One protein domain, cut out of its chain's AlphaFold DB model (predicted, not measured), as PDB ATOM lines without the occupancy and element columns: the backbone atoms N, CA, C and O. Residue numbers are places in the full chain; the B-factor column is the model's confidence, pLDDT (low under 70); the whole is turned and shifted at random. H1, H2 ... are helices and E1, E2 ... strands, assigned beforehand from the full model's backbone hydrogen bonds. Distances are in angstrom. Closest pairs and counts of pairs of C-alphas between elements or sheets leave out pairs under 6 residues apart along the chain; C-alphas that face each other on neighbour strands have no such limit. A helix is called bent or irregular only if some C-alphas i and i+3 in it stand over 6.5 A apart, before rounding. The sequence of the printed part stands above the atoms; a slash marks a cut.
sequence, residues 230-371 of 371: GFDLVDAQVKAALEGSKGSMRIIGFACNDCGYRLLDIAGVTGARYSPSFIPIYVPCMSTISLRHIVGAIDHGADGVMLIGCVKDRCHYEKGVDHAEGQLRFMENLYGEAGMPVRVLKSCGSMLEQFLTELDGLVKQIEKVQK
ATOM      1  N   GLY A 230      10.177 -38.116  17.881       90.88
ATOM      2  CA  GLY A 230      10.851 -37.531  19.027       90.88
ATOM      3  C   GLY A 230      12.339 -37.849  19.056       90.88
ATOM      4  O   GLY A 230      12.797 -38.806  18.429       90.88
ATOM      5  N   PHE A 231      13.098 -37.058  19.814       91.94
ATOM      6  CA  PHE A 231      14.555 -37.207  19.878       91.94
ATOM      7  C   PHE A 231      14.966 -38.633  20.273       91.94
ATOM      8  O   PHE A 231      15.781 -39.246  19.591       91.94
ATOM      9  N   ASP A 232      14.377 -39.185  21.342       91.88
ATOM     10  CA  ASP A 232      14.759 -40.518  21.835       91.88
ATOM     11  C   ASP A 232      14.395 -41.625  20.846       91.88
ATOM     12  O   ASP A 232      15.111 -42.615  20.748       91.88
ATOM     13  N   LEU A 233      13.307 -41.460  20.089       93.81
ATOM     14  CA  LEU A 233      12.911 -42.434  19.078       93.81
ATOM     15  C   LEU A 233      13.884 -42.432  17.896       93.81
ATOM     16  O   LEU A 233      14.276 -43.498  17.427       93.81
ATOM     17  N   VAL A 234      14.279 -41.249  17.417       95.00
ATOM     18  CA  VAL A 234      15.271 -41.127  16.340       95.00
ATOM     19  C   VAL A 234      16.622 -41.674  16.807       95.00
ATOM     20  O   VAL A 234      17.235 -42.464  16.095       95.00
ATOM     21  N   ASP A 235      17.057 -41.335  18.022       94.56
ATOM     22  CA  ASP A 235      18.291 -41.857  18.624       94.56
ATOM     23  C   ASP A 235      18.253 -43.387  18.809       94.56
ATOM     24  O   ASP A 235      19.230 -44.079  18.524       94.56
ATOM     25  N   ALA A 236      17.107 -43.948  19.206       95.25
ATOM     26  CA  ALA A 236      16.922 -45.393  19.301       95.25
ATOM     27  C   ALA A 236      17.011 -46.085  17.929       95.25
ATOM     28  O   ALA A 236      17.627 -47.143  17.825       95.25
ATOM     29  N   GLN A 237      16.452 -45.484  16.869       96.12
ATOM     30  CA  GLN A 237      16.594 -46.002  15.502       96.12
ATOM     31  C   GLN A 237      18.054 -45.984  15.037       96.12
ATOM     32  O   GLN A 237      18.507 -46.949  14.426       96.12
ATOM     33  N   VAL A 238      18.803 -44.924  15.362       95.94
ATOM     34  CA  VAL A 238      20.243 -44.833  15.076       95.94
ATOM     35  C   VAL A 238      21.000 -45.962  15.769       95.94
ATOM     36  O   VAL A 238      21.744 -46.687  15.114       95.94
ATOM     37  N   LYS A 239      20.776 -46.155  17.073       95.12
ATOM     38  CA  LYS A 239      21.399 -47.243  17.841       95.12
ATOM     39  C   LYS A 239      21.093 -48.603  17.228       95.12
ATOM     40  O   LYS A 239      22.021 -49.347  16.931       95.12
ATOM     41  N   ALA A 240      19.821 -48.887  16.956       94.56
ATOM     42  CA  ALA A 240      19.397 -50.146  16.352       94.56
ATOM     43  C   ALA A 240      20.011 -50.371  14.956       94.56
ATOM     44  O   ALA A 240      20.417 -51.483  14.631       94.56
ATOM     45  N   ALA A 241      20.142 -49.322  14.135       93.75
ATOM     46  CA  ALA A 241      20.775 -49.405  12.817       93.75
ATOM     47  C   ALA A 241      22.284 -49.718  12.877       93.75
ATOM     48  O   ALA A 241      22.850 -50.252  11.916       93.75
ATOM     49  N   LEU A 242      22.928 -49.379  13.997       92.81
ATOM     50  CA  LEU A 242      24.355 -49.580  14.248       92.81
ATOM     51  C   LEU A 242      24.647 -50.829  15.094       92.81
ATOM     52  O   LEU A 242      25.804 -51.239  15.196       92.81
ATOM     53  N   GLU A 243      23.630 -51.480  15.664       88.56
ATOM     54  CA  GLU A 243      23.807 -52.735  16.393       88.56
ATOM     55  C   GLU A 243      24.408 -53.822  15.485       88.56
ATOM     56  O   GLU A 243      23.976 -54.062  14.357       88.56
ATOM     57  N   GLY A 244      25.455 -54.494  15.978       75.56
ATOM     58  CA  GLY A 244      26.127 -55.572  15.245       75.56
ATOM     59  C   GLY A 244      27.039 -55.120  14.096       75.56
ATOM     60  O   GLY A 244      27.487 -55.964  13.326       75.56
ATOM     61  N   SER A 245      27.376 -53.830  13.989       68.88
ATOM     62  CA  SER A 245      28.187 -53.238  12.907       68.88
ATOM     63  C   SER A 245      29.666 -53.661  12.839       68.88
ATOM     64  O   SER A 245      30.408 -53.138  12.008       68.88
ATOM     65  N   LYS A 246      30.131 -54.599  13.679       68.12
ATOM     66  CA  LYS A 246      31.562 -54.929  13.819       68.12
ATOM     67  C   LYS A 246      32.192 -55.320  12.474       68.12
ATOM     68  O   LYS A 246      31.996 -56.432  11.993       68.12
ATOM     69  N   GLY A 247      33.001 -54.413  11.922       72.75
ATOM     70  CA  GLY A 247      33.813 -54.628  10.721       72.75
ATOM     71  C   GLY A 247      33.157 -54.257   9.384       72.75
ATOM     72  O   GLY A 247      33.781 -54.484   8.351       72.75
ATOM     73  N   SER A 248      31.942 -53.697   9.372       85.25
ATOM     74  CA  SER A 248      31.276 -53.214   8.148       85.25
ATOM     75  C   SER A 248      31.050 -51.707   8.204       85.25
ATOM     76  O   SER A 248      30.544 -51.239   9.222       85.25
ATOM     77  N   MET A 249      31.326 -50.988   7.111       91.56
ATOM     78  CA  MET A 249      31.022 -49.558   7.015       91.56
ATOM     79  C   MET A 249      29.519 -49.302   7.215       91.56
ATOM     80  O   MET A 249      28.684 -50.000   6.631       91.56
ATOM     81  N   ARG A 250      29.168 -48.291   8.012       94.69
ATOM     82  CA  ARG A 250      27.790 -47.850   8.265       94.69
ATOM     83  C   ARG A 250      27.661 -46.342   8.105       94.69
ATOM     84  O   ARG A 250      28.291 -45.568   8.818       94.69
ATOM     85  N   ILE A 251      26.788 -45.924   7.196       96.38
ATOM     86  CA  ILE A 251      26.441 -44.526   6.948       96.38
ATOM     87  C   ILE A 251      24.978 -44.333   7.336       96.38
ATOM     88  O   ILE A 251      24.089 -44.918   6.717       96.38
ATOM     89  N   ILE A 252      24.715 -43.496   8.338       97.62
ATOM     90  CA  ILE A 252      23.347 -43.161   8.743       97.62
ATOM     91  C   ILE A 252      22.810 -42.039   7.857       97.62
ATOM     92  O   ILE A 252      23.347 -40.933   7.833       97.62
ATOM     93  N   GLY A 253      21.734 -42.322   7.131       96.88
ATOM     94  CA  GLY A 253      21.065 -41.375   6.252       96.88
ATOM     95  C   GLY A 253      19.790 -40.818   6.869       96.88
ATOM     96  O   GLY A 253      18.767 -41.486   6.818       96.88
ATOM     97  N   PHE A 254      19.776 -39.594   7.389       97.12
ATOM     98  CA  PHE A 254      18.515 -38.967   7.789       97.12
ATOM     99  C   PHE A 254      17.797 -38.414   6.554       97.12
ATOM    100  O   PHE A 254      18.267 -37.455   5.942       97.12
ATOM    101  N   ALA A 255      16.653 -38.990   6.186       95.44
ATOM    102  CA  ALA A 255      15.916 -38.632   4.976       95.44
ATOM    103  C   ALA A 255      14.572 -37.975   5.310       95.44
ATOM    104  O   ALA A 255      13.771 -38.524   6.066       95.44
ATOM    105  N   CYS A 256      14.312 -36.792   4.741       93.12
ATOM    106  CA  CYS A 256      13.048 -36.098   4.973       93.12
ATOM    107  C   CYS A 256      11.916 -36.779   4.197       93.12
ATOM    108  O   CYS A 256      12.117 -37.183   3.050       93.12
ATOM    109  N   ASN A 257      10.716 -36.847   4.770       90.00
ATOM    110  CA  ASN A 257       9.594 -37.559   4.152       90.00
ATOM    111  C   ASN A 257       9.180 -36.989   2.783       90.00
ATOM    112  O   ASN A 257       8.875 -37.743   1.865       90.00
ATOM    113  N   ASP A 258       9.212 -35.669   2.590       86.50
ATOM    114  CA  ASP A 258       8.701 -35.078   1.343       86.50
ATOM    115  C   ASP A 258       9.620 -35.257   0.124       86.50
ATOM    116  O   ASP A 258       9.143 -35.388  -1.003       86.50
ATOM    117  N   CYS A 259      10.941 -35.247   0.322       89.25
ATOM    118  CA  CYS A 259      11.919 -35.280  -0.774       89.25
ATOM    119  C   CYS A 259      12.915 -36.433  -0.644       89.25
ATOM    120  O   CYS A 259      13.157 -37.116  -1.635       89.25
ATOM    121  N   GLY A 260      13.470 -36.668   0.547       91.31
ATOM    122  CA  GLY A 260      14.437 -37.741   0.781       91.31
ATOM    123  C   GLY A 260      13.816 -39.134   0.674       91.31
ATOM    124  O   GLY A 260      14.367 -39.987  -0.007       91.31
ATOM    125  N   TYR A 261      12.641 -39.349   1.269       92.44
ATOM    126  CA  TYR A 261      11.908 -40.613   1.138       92.44
ATOM    127  C   TYR A 261      11.552 -40.887  -0.327       92.44
ATOM    128  O   TYR A 261      11.887 -41.937  -0.860       92.44
ATOM    129  N   ARG A 262      10.974 -39.897  -1.025       88.94
ATOM    130  CA  ARG A 262      10.607 -40.029  -2.448       88.94
ATOM    131  C   ARG A 262      11.801 -40.304  -3.358       88.94
ATOM    132  O   ARG A 262      11.669 -41.019  -4.344       88.94
ATOM    133  N   LEU A 263      12.957 -39.721  -3.051       93.19
ATOM    134  CA  LEU A 263      14.205 -40.003  -3.753       93.19
ATOM    135  C   LEU A 263      14.603 -41.478  -3.601       93.19
ATOM    136  O   LEU A 263      14.981 -42.110  -4.585       93.19
ATOM    137  N   LEU A 264      14.502 -42.024  -2.387       94.00
ATOM    138  CA  LEU A 264      14.826 -43.423  -2.109       94.00
ATOM    139  C   LEU A 264      13.788 -44.387  -2.705       94.00
ATOM    140  O   LEU A 264      14.172 -45.429  -3.234       94.00
ATOM    141  N   ASP A 265      12.508 -44.009  -2.726       93.31
ATOM    142  CA  ASP A 265      11.471 -44.736  -3.471       93.31
ATOM    143  C   ASP A 265      11.803 -44.800  -4.962       93.31
ATOM    144  O   ASP A 265      11.751 -45.870  -5.566       93.31
ATOM    145  N   ILE A 266      12.179 -43.666  -5.563       91.69
ATOM    146  CA  ILE A 266      12.563 -43.606  -6.976       91.69
ATOM    147  C   ILE A 266      13.790 -44.478  -7.230       91.69
ATOM    148  O   ILE A 266      13.773 -45.246  -8.187       91.69
ATOM    149  N   ALA A 267      14.798 -44.435  -6.354       93.44
ATOM    150  CA  ALA A 267      15.956 -45.320  -6.442       93.44
ATOM    151  C   ALA A 267      15.539 -46.803  -6.471       93.44
ATOM    152  O   ALA A 267      16.060 -47.572  -7.281       93.44
ATOM    153  N   GLY A 268      14.565 -47.193  -5.642       92.62
ATOM    154  CA  GLY A 268      13.993 -48.539  -5.643       92.62
ATOM    155  C   GLY A 268      13.251 -48.874  -6.941       92.62
ATOM    156  O   GLY A 268      13.530 -49.899  -7.562       92.62
ATOM    157  N   VAL A 269      12.350 -47.996  -7.390       92.19
ATOM    158  CA  VAL A 269      11.531 -48.187  -8.602       92.19
ATOM    159  C   VAL A 269      12.387 -48.289  -9.863       92.19
ATOM    160  O   VAL A 269      12.096 -49.098 -10.742       92.19
ATOM    161  N   THR A 270      13.456 -47.499  -9.966       93.62
ATOM    162  CA  THR A 270      14.354 -47.518 -11.129       93.62
ATOM    163  C   THR A 270      15.432 -48.597 -11.041       93.62
ATOM    164  O   THR A 270      16.237 -48.721 -11.962       93.62
ATOM    165  N   GLY A 271      15.499 -49.360  -9.942       94.19
ATOM    166  CA  GLY A 271      16.539 -50.367  -9.723       94.19
ATOM    167  C   GLY A 271      17.946 -49.775  -9.581       94.19
ATOM    168  O   GLY A 271      18.929 -50.414  -9.963       94.19
ATOM    169  N   ALA A 272      18.048 -48.548  -9.067       94.06
ATOM    170  CA  ALA A 272      19.319 -47.871  -8.860       94.06
ATOM    171  C   ALA A 272      20.157 -48.607  -7.809       94.06
ATOM    172  O   ALA A 272      19.649 -49.035  -6.772       94.06
ATOM    173  N   ARG A 273      21.460 -48.736  -8.065       94.69
ATOM    174  CA  ARG A 273      22.396 -49.374  -7.136       94.69
ATOM    175  C   ARG A 273      23.198 -48.312  -6.402       94.69
ATOM    176  O   ARG A 273      23.786 -47.449  -7.040       94.69
ATOM    177  N   TYR A 274      23.249 -48.422  -5.084       94.50
ATOM    178  CA  TYR A 274      24.075 -47.596  -4.207       94.50
ATOM    179  C   TYR A 274      24.685 -48.456  -3.094       94.50
ATOM    180  O   TYR A 274      24.330 -49.627  -2.944       94.50
ATOM    181  N   SER A 275      25.636 -47.896  -2.340       93.31
ATOM    182  CA  SER A 275      26.349 -48.630  -1.288       93.31
ATOM    183  C   SER A 275      25.384 -49.223  -0.247       93.31
ATOM    184  O   SER A 275      24.602 -48.469   0.337       93.31
ATOM    185  N   PRO A 276      25.473 -50.531   0.074       91.50
ATOM    186  CA  PRO A 276      24.647 -51.153   1.115       91.50
ATOM    187  C   PRO A 276      25.000 -50.662   2.529       91.50
ATOM    188  O   PRO A 276      24.317 -50.999   3.490       91.50
ATOM    189  N   SER A 277      26.070 -49.872   2.659       93.44
ATOM    190  CA  SER A 277      26.471 -49.231   3.914       93.44
ATOM    191  C   SER A 277      25.523 -48.094   4.310       93.44
ATOM    192  O   SER A 277      25.510 -47.700   5.472       93.44
ATOM    193  N   PHE A 278      24.748 -47.549   3.363       96.12
ATOM    194  CA  PHE A 278      23.789 -46.474   3.611       96.12
ATOM    195  C   PHE A 278      22.490 -47.015   4.214       96.12
ATOM    196  O   PHE A 278      21.794 -47.813   3.589       96.12
ATOM    197  N   ILE A 279      22.142 -46.543   5.411       96.00
ATOM    198  CA  ILE A 279      20.938 -46.952   6.139       96.00
ATOM    199  C   ILE A 279      20.049 -45.728   6.358       96.00
ATOM    200  O   ILE A 279      20.417 -44.846   7.141       96.00
ATOM    201  N   PRO A 280      18.887 -45.644   5.687       96.06
ATOM    202  CA  PRO A 280      17.996 -44.508   5.839       96.06
ATOM    203  C   PRO A 280      17.194 -44.573   7.147       96.06
ATOM    204  O   PRO A 280      16.589 -45.590   7.475       96.06
ATOM    205  N   ILE A 281      17.137 -43.446   7.852       96.69
ATOM    206  CA  ILE A 281      16.230 -43.150   8.962       96.69
ATOM    207  C   ILE A 281      15.324 -42.010   8.514       96.69
ATOM    208  O   ILE A 281      15.784 -40.911   8.186       96.69
ATOM    209  N   TYR A 282      14.022 -42.271   8.489       95.06
ATOM    210  CA  TYR A 282      13.045 -41.321   7.980       95.06
ATOM    211  C   TYR A 282      12.578 -40.365   9.068       95.06
ATOM    212  O   TYR A 282      12.224 -40.771  10.174       95.06
ATOM    213  N   VAL A 283      12.554 -39.078   8.734       93.50
ATOM    214  CA  VAL A 283      12.055 -38.020   9.612       93.50
ATOM    215  C   VAL A 283      11.109 -37.102   8.845       93.50
ATOM    216  O   VAL A 283      11.295 -36.902   7.644       93.50
ATOM    217  N   PRO A 284      10.122 -36.470   9.509       91.00
ATOM    218  CA  PRO A 284       9.204 -35.558   8.826       91.00
ATOM    219  C   PRO A 284       9.947 -34.453   8.075       91.00
ATOM    220  O   PRO A 284       9.673 -34.171   6.913       91.00
ATOM    221  N   CYS A 285      10.951 -33.865   8.723       93.00
ATOM    222  CA  CYS A 285      11.748 -32.797   8.159       93.00
ATOM    223  C   CYS A 285      13.177 -32.835   8.702       93.00
ATOM    224  O   CYS A 285      13.432 -33.311   9.806       93.00
ATOM    225  N   MET A 286      14.103 -32.241   7.952       93.81
ATOM    226  CA  MET A 286      15.473 -32.004   8.411       93.81
ATOM    227  C   MET A 286      15.540 -31.125   9.663       93.81
ATOM    228  O   MET A 286      16.472 -31.267  10.444       93.81
ATOM    229  N   SER A 287      14.526 -30.294   9.932       93.19
ATOM    230  CA  SER A 287      14.451 -29.543  11.189       93.19
ATOM    231  C   SER A 287      14.303 -30.417  12.434       93.19
ATOM    232  O   SER A 287      14.581 -29.935  13.527       93.19
ATOM    233  N   THR A 288      13.884 -31.678  12.302       93.50
ATOM    234  CA  THR A 288      13.846 -32.638  13.418       93.50
ATOM    235  C   THR A 288      15.253 -33.073  13.838       93.50
ATOM    236  O   THR A 288      15.477 -33.454  14.989       93.50
ATOM    237  N   ILE A 289      16.225 -33.011  12.926       94.75
ATOM    238  CA  ILE A 289      17.585 -33.466  13.191       94.75
ATOM    239  C   ILE A 289      18.355 -32.374  13.931       94.75
ATOM    240  O   ILE A 289      18.568 -31.281  13.420       94.75
ATOM    241  N   SER A 290      18.764 -32.672  15.165       92.62
ATOM    242  CA  SER A 290      19.676 -31.839  15.942       92.62
ATOM    243  C   SER A 290      21.131 -32.285  15.743       92.62
ATOM    244  O   SER A 290      21.386 -33.452  15.442       92.62
ATOM    245  N   LEU A 291      22.093 -31.407  16.046       90.94
ATOM    246  CA  LEU A 291      23.517 -31.769  16.139       90.94
ATOM    247  C   LEU A 291      23.773 -32.978  17.047       90.94
ATOM    248  O   LEU A 291      24.669 -33.767  16.774       90.94
ATOM    249  N   ARG A 292      22.969 -33.152  18.103       91.69
ATOM    250  CA  ARG A 292      23.098 -34.289  19.022       91.69
ATOM    251  C   ARG A 292      22.772 -35.623  18.345       91.69
ATOM    252  O   ARG A 292      23.378 -36.615  18.714       91.69
ATOM    253  N   HIS A 293      21.881 -35.656  17.350       94.06
ATOM    254  CA  HIS A 293      21.650 -36.873  16.560       94.06
ATOM    255  C   HIS A 293      22.838 -37.177  15.641       94.06
ATOM    256  O   HIS A 293      23.213 -38.332  15.492       94.06
ATOM    257  N   ILE A 294      23.430 -36.146  15.029       93.44
ATOM    258  CA  ILE A 294      24.552 -36.299  14.091       93.44
ATOM    259  C   ILE A 294      25.796 -36.784  14.838       93.44
ATOM    260  O   ILE A 294      26.381 -37.797  14.468       93.44
ATOM    261  N   VAL A 295      26.173 -36.084  15.911       91.50
ATOM    262  CA  VAL A 295      27.307 -36.466  16.765       91.50
ATOM    263  C   VAL A 295      27.022 -37.797  17.449       91.50
ATOM    264  O   VAL A 295      27.861 -38.687  17.408       91.50
ATOM    265  N   GLY A 296      25.804 -37.979  17.970       92.38
ATOM    266  CA  GLY A 296      25.376 -39.239  18.564       92.38
ATOM    267  C   GLY A 296      25.517 -40.418  17.604       92.38
ATOM    268  O   GLY A 296      26.015 -41.456  18.010       92.38
ATOM    269  N   ALA A 297      25.150 -40.286  16.327       94.25
ATOM    270  CA  ALA A 297      25.328 -41.366  15.354       94.25
ATOM    271  C   ALA A 297      26.799 -41.778  15.200       94.25
ATOM    272  O   ALA A 297      27.098 -42.970  15.189       94.25
ATOM    273  N   ILE A 298      27.712 -40.807  15.141       91.38
ATOM    274  CA  ILE A 298      29.154 -41.072  15.075       91.38
ATOM    275  C   ILE A 298      29.655 -41.712  16.377       91.38
ATOM    276  O   ILE A 298      30.361 -42.715  16.323       91.38
ATOM    277  N   ASP A 299      29.230 -41.210  17.541       90.56
ATOM    278  CA  ASP A 299      29.595 -41.773  18.851       90.56
ATOM    279  C   ASP A 299      29.124 -43.229  19.017       90.56
ATOM    280  O   ASP A 299      29.791 -44.037  19.665       90.56
ATOM    281  N   HIS A 300      27.995 -43.595  18.400       91.75
ATOM    282  CA  HIS A 300      27.486 -44.970  18.365       91.75
ATOM    283  C   HIS A 300      28.142 -45.845  17.281       91.75
ATOM    284  O   HIS A 300      27.772 -47.011  17.134       91.75
ATOM    285  N   GLY A 301      29.128 -45.323  16.546       90.75
ATOM    286  CA  GLY A 301      29.936 -46.081  15.593       90.75
ATOM    287  C   GLY A 301      29.491 -45.983  14.135       90.75
ATOM    288  O   GLY A 301      29.822 -46.875  13.357       90.75
ATOM    289  N   ALA A 302      28.743 -44.950  13.743       94.06
ATOM    290  CA  ALA A 302      28.572 -44.642  12.327       94.06
ATOM    291  C   ALA A 302      29.888 -44.112  11.739       94.06
ATOM    292  O   ALA A 302      30.515 -43.214  12.301       94.06
ATOM    293  N   ASP A 303      30.269 -44.615  10.570       93.62
ATOM    294  CA  ASP A 303      31.426 -44.122   9.824       93.62
ATOM    295  C   ASP A 303      31.114 -42.835   9.056       93.62
ATOM    296  O   ASP A 303      32.022 -42.133   8.627       93.62
ATOM    297  N   GLY A 304      29.830 -42.522   8.866       93.94
ATOM    298  CA  GLY A 304      29.384 -41.290   8.235       93.94
ATOM    299  C   GLY A 304      27.912 -40.992   8.470       93.94
ATOM    300  O   GLY A 304      27.120 -41.870   8.818       93.94
ATOM    301  N   VAL A 305      27.535 -39.735   8.252       95.62
ATOM    302  CA  VAL A 305      26.148 -39.270   8.339       95.62
ATOM    303  C   VAL A 305      25.786 -38.493   7.079       95.62
ATOM    304  O   VAL A 305      26.526 -37.626   6.625       95.62
ATOM    305  N   MET A 306      24.618 -38.759   6.512       95.56
ATOM    306  CA  MET A 306      24.106 -38.020   5.362       95.56
ATOM    307  C   MET A 306      22.714 -37.479   5.676       95.56
ATOM    308  O   MET A 306      21.812 -38.227   6.030       95.56
ATOM    309  N   LEU A 307      22.528 -36.169   5.548       94.94
ATOM    310  CA  LEU A 307      21.235 -35.501   5.677       94.94
ATOM    311  C   LEU A 307      20.660 -35.287   4.281       94.94
ATOM    312  O   LEU A 307      21.288 -34.633   3.454       94.94
ATOM    313  N   ILE A 308      19.471 -35.816   4.012       94.50
ATOM    314  CA  ILE A 308      18.792 -35.685   2.723       94.50
ATOM    315  C   ILE A 308      17.540 -34.832   2.918       94.50
ATOM    316  O   ILE A 308      16.512 -35.293   3.425       94.50
ATOM    317  N   GLY A 309      17.646 -33.567   2.518       91.31
ATOM    318  CA  GLY A 309      16.598 -32.559   2.640       91.31
ATOM    319  C   GLY A 309      16.038 -32.112   1.295       91.31
ATOM    320  O   GLY A 309      16.516 -32.505   0.236       91.31
ATOM    321  N   CYS A 310      15.022 -31.249   1.342       89.06
ATOM    322  CA  CYS A 310      14.487 -30.585   0.155       89.06
ATOM    323  C   CYS A 310      15.539 -29.675  -0.516       89.06
ATOM    324  O   CYS A 310      16.544 -29.295   0.085       89.06
ATOM    325  N   VAL A 311      15.269 -29.224  -1.740       87.25
ATOM    326  CA  VAL A 311      15.953 -28.044  -2.300       87.25
ATOM    327  C   VAL A 311      15.497 -26.795  -1.534       87.25
ATOM    328  O   VAL A 311      14.314 -26.688  -1.214       87.25
ATOM    329  N   LYS A 312      16.414 -25.860  -1.242       79.06
ATOM    330  CA  LYS A 312      16.183 -24.693  -0.367       79.06
ATOM    331  C   LYS A 312      14.882 -23.937  -0.681       79.06
ATOM    332  O   LYS A 312      14.009 -23.859   0.177       79.06
ATOM    333  N   ASP A 313      14.688 -23.516  -1.928       76.62
ATOM    334  CA  ASP A 313      13.513 -22.722  -2.341       76.62
ATOM    335  C   ASP A 313      12.201 -23.526  -2.433       76.62
ATOM    336  O   ASP A 313      11.126 -22.961  -2.662       76.62
ATOM    337  N   ARG A 314      12.291 -24.850  -2.242       75.00
ATOM    338  CA  ARG A 314      11.190 -25.825  -2.244       75.00
ATOM    339  C   ARG A 314      11.122 -26.620  -0.933       75.00
ATOM    340  O   ARG A 314      10.633 -27.751  -0.907       75.00
ATOM    341  N   CYS A 315      11.634 -26.065   0.170       82.56
ATOM    342  CA  CYS A 315      11.456 -26.686   1.477       82.56
ATOM    343  C   CYS A 315       9.968 -26.710   1.845       82.56
ATOM    344  O   CYS A 315       9.309 -25.669   1.859       82.56
ATOM    345  N   HIS A 316       9.459 -27.900   2.169       80.38
ATOM    346  CA  HIS A 316       8.052 -28.098   2.526       80.38
ATOM    347  C   HIS A 316       7.717 -27.487   3.892       80.38
ATOM    348  O   HIS A 316       6.575 -27.107   4.121       80.38
ATOM    349  N   TYR A 317       8.727 -27.320   4.762       83.62
ATOM    350  CA  TYR A 317       8.554 -26.762   6.104       83.62
ATOM    351  C   TYR A 317       9.299 -25.442   6.369       83.62
ATOM    352  O   TYR A 317       9.639 -25.139   7.514       83.62
ATOM    353  N   GLU A 318       9.603 -24.690   5.306       82.38
ATOM    354  CA  GLU A 318      10.340 -23.410   5.288       82.38
ATOM    355  C   GLU A 318      11.795 -23.474   5.782       82.38
ATOM    356  O   GLU A 318      12.712 -23.165   5.029       82.38
ATOM    357  N   LYS A 319      12.033 -23.907   7.025       86.44
ATOM    358  CA  LYS A 319      13.332 -23.796   7.715       86.44
ATOM    359  C   LYS A 319      14.145 -25.089   7.779       86.44
ATOM    360  O   LYS A 319      15.247 -25.087   8.319       86.44
ATOM    361  N   GLY A 320      13.623 -26.206   7.272       86.38
ATOM    362  CA  GLY A 320      14.236 -27.528   7.456       86.38
ATOM    363  C   GLY A 320      15.662 -27.643   6.918       86.38
ATOM    364  O   GLY A 320      16.557 -28.115   7.616       86.38
ATOM    365  N   VAL A 321      15.875 -27.199   5.680       86.44
ATOM    366  CA  VAL A 321      17.178 -27.285   5.001       86.44
ATOM    367  C   VAL A 321      18.157 -26.270   5.581       86.44
ATOM    368  O   VAL A 321      19.291 -26.626   5.883       86.44
ATOM    369  N   ASP A 322      17.704 -25.036   5.814       88.44
ATOM    370  CA  ASP A 322      18.530 -23.992   6.424       88.44
ATOM    371  C   ASP A 322      18.995 -24.381   7.836       88.44
ATOM    372  O   ASP A 322      20.125 -24.069   8.218       88.44
ATOM    373  N   HIS A 323      18.160 -25.105   8.593       90.81
ATOM    374  CA  HIS A 323      18.540 -25.678   9.881       90.81
ATOM    375  C   HIS A 323      19.693 -26.680   9.738       90.81
ATOM    376  O   HIS A 323      20.715 -26.518  10.402       90.81
ATOM    377  N   ALA A 324      19.562 -27.667   8.846       88.31
ATOM    378  CA  ALA A 324      20.597 -28.677   8.612       88.31
ATOM    379  C   ALA A 324      21.908 -28.069   8.082       88.31
ATOM    380  O   ALA A 324      22.988 -28.409   8.561       88.31
ATOM    381  N   GLU A 325      21.838 -27.122   7.143       89.44
ATOM    382  CA  GLU A 325      23.032 -26.421   6.654       89.44
ATOM    383  C   GLU A 325      23.681 -25.566   7.751       89.44
ATOM    384  O   GLU A 325      24.905 -25.490   7.838       89.44
ATOM    385  N   GLY A 326      22.882 -24.919   8.607       88.38
ATOM    386  CA  GLY A 326      23.393 -24.161   9.750       88.38
ATOM    387  C   GLY A 326      24.171 -25.033  10.732       88.38
ATOM    388  O   GLY A 326      25.219 -24.619  11.224       88.38
ATOM    389  N   GLN A 327      23.693 -26.254  10.964       85.88
ATOM    390  CA  GLN A 327      24.387 -27.251  11.775       85.88
ATOM    391  C   GLN A 327      25.687 -27.718  11.122       85.88
ATOM    392  O   GLN A 327      26.710 -27.764  11.799       85.88
ATOM    393  N   LEU A 328      25.674 -28.001   9.814       84.44
ATOM    394  CA  LEU A 328      26.879 -28.412   9.094       84.44
ATOM    395  C   LEU A 328      27.956 -27.323   9.148       84.44
ATOM    396  O   LEU A 328      29.077 -27.616   9.542       84.44
ATOM    397  N   ARG A 329      27.602 -26.060   8.873       87.06
ATOM    398  CA  ARG A 329      28.542 -24.928   8.978       87.06
ATOM    399  C   ARG A 329      29.154 -24.813  10.372       87.06
ATOM    400  O   ARG A 329      30.332 -24.505  10.520       87.06
ATOM    401  N   PHE A 330      28.356 -25.053  11.412       85.12
ATOM    402  CA  PHE A 330      28.852 -25.061  12.786       85.12
ATOM    403  C   PHE A 330      29.848 -26.206  13.031       85.12
ATOM    404  O   PHE A 330      30.879 -25.987  13.662       85.12
ATOM    405  N   MET A 331      29.579 -27.400  12.499       80.81
ATOM    406  CA  MET A 331      30.492 -28.544  12.587       80.81
ATOM    407  C   MET A 331      31.777 -28.332  11.781       80.81
ATOM    408  O   MET A 331      32.857 -28.608  12.291       80.81
ATOM    409  N   GLU A 332      31.690 -27.802  10.562       81.75
ATOM    410  CA  GLU A 332      32.853 -27.468   9.729       81.75
ATOM    411  C   GLU A 332      33.790 -26.493  10.456       81.75
ATOM    412  O   GLU A 332      34.999 -26.713  10.506       81.75
ATOM    413  N   ASN A 333      33.226 -25.479  11.121       81.94
ATOM    414  CA  ASN A 333      33.998 -24.538  11.936       81.94
ATOM    415  C   ASN A 333      34.662 -25.189  13.161       81.94
ATOM    416  O   ASN A 333      35.714 -24.729  13.596       81.94
ATOM    417  N   LEU A 334      34.051 -26.226  13.741       77.31
ATOM    418  CA  LEU A 334      34.580 -26.925  14.918       77.31
ATOM    419  C   LEU A 334      35.668 -27.944  14.572       77.31
ATOM    420  O   LEU A 334      36.628 -28.080  15.327       77.31
ATOM    421  N   TYR A 335      35.510 -28.675  13.467       73.44
ATOM    422  CA  TYR A 335      36.347 -29.831  13.129       73.44
ATOM    423  C   TYR A 335      37.363 -29.566  12.000       73.44
ATOM    424  O   TYR A 335      38.220 -30.415  11.750       73.44
ATOM    425  N   GLY A 336      37.327 -28.394  11.355       65.81
ATOM    426  CA  GLY A 336      38.329 -27.963  10.370       65.81
ATOM    427  C   GLY A 336      38.424 -28.861   9.127       65.81
ATOM    428  O   GLY A 336      37.489 -29.586   8.794       65.81
ATOM    429  N   GLU A 337      39.572 -28.833   8.436       53.94
ATOM    430  CA  GLU A 337      39.804 -29.572   7.174       53.94
ATOM    431  C   GLU A 337      39.754 -31.101   7.318       53.94
ATOM    432  O   GLU A 337      39.478 -31.797   6.343       53.94
ATOM    433  N   ALA A 338      39.983 -31.634   8.526       59.22
ATOM    434  CA  ALA A 338      39.849 -33.064   8.795       59.22
ATOM    435  C   ALA A 338      38.391 -33.546   8.673       59.22
ATOM    436  O   ALA A 338      38.196 -34.726   8.401       59.22
ATOM    437  N   GLY A 339      37.421 -32.630   8.846       66.00
ATOM    438  CA  GLY A 339      35.989 -32.743   8.555       66.00
ATOM    439  C   GLY A 339      35.317 -34.050   8.978       66.00
ATOM    440  O   GLY A 339      35.530 -35.089   8.354       66.00
ATOM    441  N   MET A 340      34.403 -34.004   9.958       76.81
ATOM    442  CA  MET A 340      33.533 -35.160  10.220       76.81
ATOM    443  C   MET A 340      32.881 -35.636   8.905       76.81
ATOM    444  O   MET A 340      32.502 -34.788   8.090       76.81
ATOM    445  N   PRO A 341      32.745 -36.956   8.681       88.19
ATOM    446  CA  PRO A 341      32.186 -37.533   7.456       88.19
ATOM    447  C   PRO A 341      30.669 -37.308   7.389       88.19
ATOM    448  O   PRO A 341      29.862 -38.232   7.472       88.19
ATOM    449  N   VAL A 342      30.277 -36.041   7.273       89.75
ATOM    450  CA  VAL A 342      28.900 -35.572   7.231       89.75
ATOM    451  C   VAL A 342      28.649 -34.889   5.892       89.75
ATOM    452  O   VAL A 342      29.471 -34.111   5.398       89.75
ATOM    453  N   ARG A 343      27.504 -35.186   5.280       90.19
ATOM    454  CA  ARG A 343      27.048 -34.548   4.041       90.19
ATOM    455  C   ARG A 343      25.610 -34.086   4.162       90.19
ATOM    456  O   ARG A 343      24.790 -34.758   4.776       90.19
ATOM    457  N   VAL A 344      25.300 -32.962   3.523       90.12
ATOM    458  CA  VAL A 344      23.927 -32.482   3.347       90.12
ATOM    459  C   VAL A 344      23.615 -32.491   1.858       90.12
ATOM    460  O   VAL A 344      24.148 -31.686   1.098       90.12
ATOM    461  N   LEU A 345      22.730 -33.390   1.446       90.50
ATOM    462  CA  LEU A 345      22.187 -33.433   0.102       90.50
ATOM    463  C   LEU A 345      20.865 -32.663   0.061       90.50
ATOM    464  O   LEU A 345      19.870 -33.042   0.680       90.50
ATOM    465  N   LYS A 346      20.853 -31.605  -0.745       90.62
ATOM    466  CA  LYS A 346      19.634 -30.915  -1.168       90.62
ATOM    467  C   LYS A 346      19.061 -31.648  -2.367       90.62
ATOM    468  O   LYS A 346      19.675 -31.647  -3.428       90.62
ATOM    469  N   SER A 347      17.900 -32.258  -2.196       84.88
ATOM    470  CA  SER A 347      17.295 -33.117  -3.203       84.88
ATOM    471  C   SER A 347      15.819 -32.792  -3.423       84.88
ATOM    472  O   SER A 347      15.117 -32.284  -2.548       84.88
ATOM    473  N   CYS A 348      15.330 -33.110  -4.615       81.50
ATOM    474  CA  CYS A 348      13.932 -33.449  -4.845       81.50
ATOM    475  C   CYS A 348      13.865 -34.890  -5.354       81.50
ATOM    476  O   CYS A 348      14.865 -35.402  -5.850       81.50
ATOM    477  N   GLY A 349      12.691 -35.528  -5.301       77.25
ATOM    478  CA  GLY A 349      12.554 -36.962  -5.605       77.25
ATOM    479  C   GLY A 349      13.245 -37.430  -6.898       77.25
ATOM    480  O   GLY A 349      13.789 -38.523  -6.940       77.25
ATOM    481  N   SER A 350      13.315 -36.593  -7.936       82.62
ATOM    482  CA  SER A 350      13.943 -36.935  -9.219       82.62
ATOM    483  C   SER A 350      15.473 -36.768  -9.292       82.62
ATOM    484  O   SER A 350      16.041 -36.985 -10.358       82.62
ATOM    485  N   MET A 351      16.164 -36.337  -8.231       90.69
ATOM    486  CA  MET A 351      17.613 -36.041  -8.253       90.69
ATOM    487  C   MET A 351      18.471 -37.269  -7.911       90.69
ATOM    488  O   MET A 351      19.397 -37.196  -7.105       90.69
ATOM    489  N   LEU A 352      18.153 -38.407  -8.529       92.06
ATOM    490  CA  LEU A 352      18.782 -39.697  -8.242       92.06
ATOM    491  C   LEU A 352      20.294 -39.699  -8.520       92.06
ATOM    492  O   LEU A 352      21.070 -40.075  -7.653       92.06
ATOM    493  N   GLU A 353      20.722 -39.219  -9.687       93.62
ATOM    494  CA  GLU A 353      22.146 -39.181 -10.067       93.62
ATOM    495  C   GLU A 353      23.002 -38.383  -9.075       93.62
ATOM    496  O   GLU A 353      24.120 -38.773  -8.729       93.62
ATOM    497  N   GLN A 354      22.460 -37.276  -8.561       93.12
ATOM    498  CA  GLN A 354      23.153 -36.475  -7.560       93.12
ATOM    499  C   GLN A 354      23.282 -37.232  -6.237       93.12
ATOM    500  O   GLN A 354      24.338 -37.194  -5.616       93.12
ATOM    501  N   PHE A 355      22.233 -37.942  -5.815       95.25
ATOM    502  CA  PHE A 355      22.296 -38.782  -4.623       95.25
ATOM    503  C   PHE A 355      23.376 -39.856  -4.725       95.25
ATOM    504  O   PHE A 355      24.182 -39.979  -3.805       95.25
ATOM    505  N   LEU A 356      23.422 -40.576  -5.847       95.50
ATOM    506  CA  LEU A 356      24.432 -41.608  -6.089       95.50
ATOM    507  C   LEU A 356      25.844 -41.013  -6.034       95.50
ATOM    508  O   LEU A 356      26.709 -41.525  -5.329       95.50
ATOM    509  N   THR A 357      26.045 -39.876  -6.702       95.62
ATOM    510  CA  THR A 357      27.339 -39.182  -6.746       95.62
ATOM    511  C   THR A 357      27.801 -38.720  -5.361       95.62
ATOM    512  O   THR A 357      28.957 -38.933  -4.991       95.62
ATOM    513  N   GLU A 358      26.916 -38.094  -4.581       94.75
ATOM    514  CA  GLU A 358      27.245 -37.588  -3.242       94.75
ATOM    515  C   GLU A 358      27.492 -38.720  -2.243       94.75
ATOM    516  O   GLU A 358      28.421 -38.639  -1.435       94.75
ATOM    517  N   LEU A 359      26.705 -39.798  -2.313       95.75
ATOM    518  CA  LEU A 359      26.901 -40.965  -1.460       95.75
ATOM    519  C   LEU A 359      28.222 -41.674  -1.783       95.75
ATOM    520  O   LEU A 359      28.988 -41.968  -0.868       95.75
ATOM    521  N   ASP A 360      28.542 -41.878  -3.062       95.06
ATOM    522  CA  ASP A 360      29.835 -42.433  -3.479       95.06
ATOM    523  C   ASP A 360      31.002 -41.532  -3.051       95.06
ATOM    524  O   ASP A 360      32.066 -42.015  -2.655       95.06
ATOM    525  N   GLY A 361      30.812 -40.212  -3.112       93.62
ATOM    526  CA  GLY A 361      31.769 -39.231  -2.610       93.62
ATOM    527  C   GLY A 361      32.014 -39.371  -1.107       93.62
ATOM    528  O   GLY A 361      33.168 -39.353  -0.670       93.62
ATOM    529  N   LEU A 362      30.948 -39.558  -0.322       93.12
ATOM    530  CA  LEU A 362      31.031 -39.783   1.120       93.12
ATOM    531  C   LEU A 362      31.717 -41.114   1.451       93.12
ATOM    532  O   LEU A 362      32.627 -41.130   2.274       93.12
ATOM    533  N   VAL A 363      31.363 -42.205   0.766       94.06
ATOM    534  CA  VAL A 363      32.025 -43.515   0.926       94.06
ATOM    535  C   VAL A 363      33.530 -43.386   0.688       94.06
ATOM    536  O   VAL A 363      34.330 -43.763   1.541       94.06
ATOM    537  N   LYS A 364      33.933 -42.757  -0.423       92.38
ATOM    538  CA  LYS A 364      35.352 -42.528  -0.741       92.38
ATOM    539  C   LYS A 364      36.057 -41.647   0.288       92.38
ATOM    540  O   LYS A 364      37.260 -41.808   0.492       92.38
ATOM    541  N   GLN A 365      35.361 -40.685   0.899       89.88
ATOM    542  CA  GLN A 365      35.930 -39.880   1.981       89.88
ATOM    543  C   GLN A 365      36.227 -40.756   3.201       89.88
ATOM    544  O   GLN A 365      37.330 -40.687   3.733       89.88
ATOM    545  N   ILE A 366      35.280 -41.601   3.607       90.56
ATOM    546  CA  ILE A 366      35.422 -42.487   4.768       90.56
ATOM    547  C   ILE A 366      36.573 -43.480   4.555       90.56
ATOM    548  O   ILE A 366      37.450 -43.605   5.409       90.56
ATOM    549  N   GLU A 367      36.642 -44.118   3.383       89.75
ATOM    550  CA  GLU A 367      37.709 -45.069   3.039       89.75
ATOM    551  C   GLU A 367      39.115 -44.452   3.079       89.75
ATOM    552  O   GLU A 367      40.094 -45.158   3.319       89.75
ATOM    553  N   LYS A 368      39.240 -43.145   2.813       85.12
ATOM    554  CA  LYS A 368      40.521 -42.428   2.896       85.12
ATOM    555  C   LYS A 368      40.955 -42.151   4.330       85.12
ATOM    556  O   LYS A 368      42.150 -42.075   4.559       85.12
ATOM    557  N   VAL A 369      40.011 -41.962   5.250       78.19
ATOM    558  CA  VAL A 369      40.294 -41.670   6.666       78.19
ATOM    559  C   VAL A 369      40.608 -42.952   7.448       78.19
ATOM    560  O   VAL A 369      41.333 -42.908   8.435       78.19
ATOM    561  N   GLN A 370      40.082 -44.097   7.003       70.00
ATOM    562  CA  GLN A 370      40.325 -45.411   7.613       70.00
ATOM    563  C   GLN A 370      41.632 -46.095   7.155       70.00
ATOM    564  O   GLN A 370      42.012 -47.110   7.739       70.00
ATOM    565  N   LYS A 371      42.291 -45.576   6.110       57.12
ATOM    566  CA  LYS A 371      43.614 -46.011   5.627       57.12
ATOM    567  C   LYS A 371      44.710 -45.154   6.234       57.12
ATOM    568  O   LYS A 371      45.771 -45.736   6.547       57.12
TER     569      LYS A 371
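AT A GLANCE: This is residues 230 to 371 of the 371 residues of an uncharacterized protein of Candidatus Bathyarchaeota archaeon RBG_13_52_12 (UniProt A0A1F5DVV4). A strongly twisted sheet of four parallel strands forms the core, covered by helices on both faces to make three layers: H1, H3 and H4 over one face, H2 and H5 over the other. Four of the helices run roughly along the strands, while H2 stands up from the sheet. The printed part has 142 residues, with five named helices and four named strands in the order H1 E1 H2 E2 H3 E3 H4 E4 H5; across the sheet the order is E2 E1 E3 E4, and the class is mixed, helices and strands. The whole is compact and rounded, with a radius of gyration of the C-alphas of 14.1 A and spans of 37 by 34 by 30 A.

IN THESE COORDINATES: H1, residues 231 to 242, begins with C-alpha 231 at (14.555, -37.207, 19.878) and is 16.8 A long. E1, residues 251 to 256, leads into H2, residues 257 to 269. E2 is residues 278 to 283, and H3 is residues 291 to 299. E3, residues 304 to 310, is 20.0 A long and begins with C-alpha 304 at (29.384, -41.290, 8.235). H4, residues 320 to 338, 26.2 A long, has a kink of 59 degrees near residue 332 and is irregular, C-alphas 334 and 337 being 9.7 A apart. E4 is residues 342 to 347. H5, residues 352 to 369, 26.2 A long, ends with C-alpha 369 at (40.294, -41.670, 6.666).

HOW THE PARTS SIT: E1 and E3 are inner strands, parallel at 14 degrees, with N 254 and O 306 2.8 A apart, within hydrogen-bond range. Edge strand E2 is parallel to E1, with N 281 and O 253 at 2.8 A, and edge strand E4 to E3, with N 345 and O 307 at 2.8 A. E1, H2, E2 and E3, H4, E4 are strand-helix-strand units, a helix between two parallel neighbour strands; E2, H3, E3 is a split one, with E1 between its strands; the three crossovers are right-handed. H1 touches H3, the closest C-alphas being those of Val 238 and Ala 297 at 6.2 A, at a shallow tilt of 24 degrees, the same way. On the opposite face H5 lies over E3 at a height over the sheet of 9.0 A. H2 and H5 only just touch, with 3 pairs of C-alphas within 8 A, the closest being those of Leu 263 and Leu 352 at 6.4 A. H4 and H5 are apart. In H1, H3 and H5 every O i to N i+4 pair is within hydrogen-bond range; in H2 7 of 9 are, in H4 13 of 15.

THE WHOLE: The C-alphas farthest apart, of Lys 246 and Asp 313, are 40.3 A apart. The printed part has no cut and no long link. The pLDDT is under 70 at residues 245 to 246, 336 to 339 and 371, the chain's last residue.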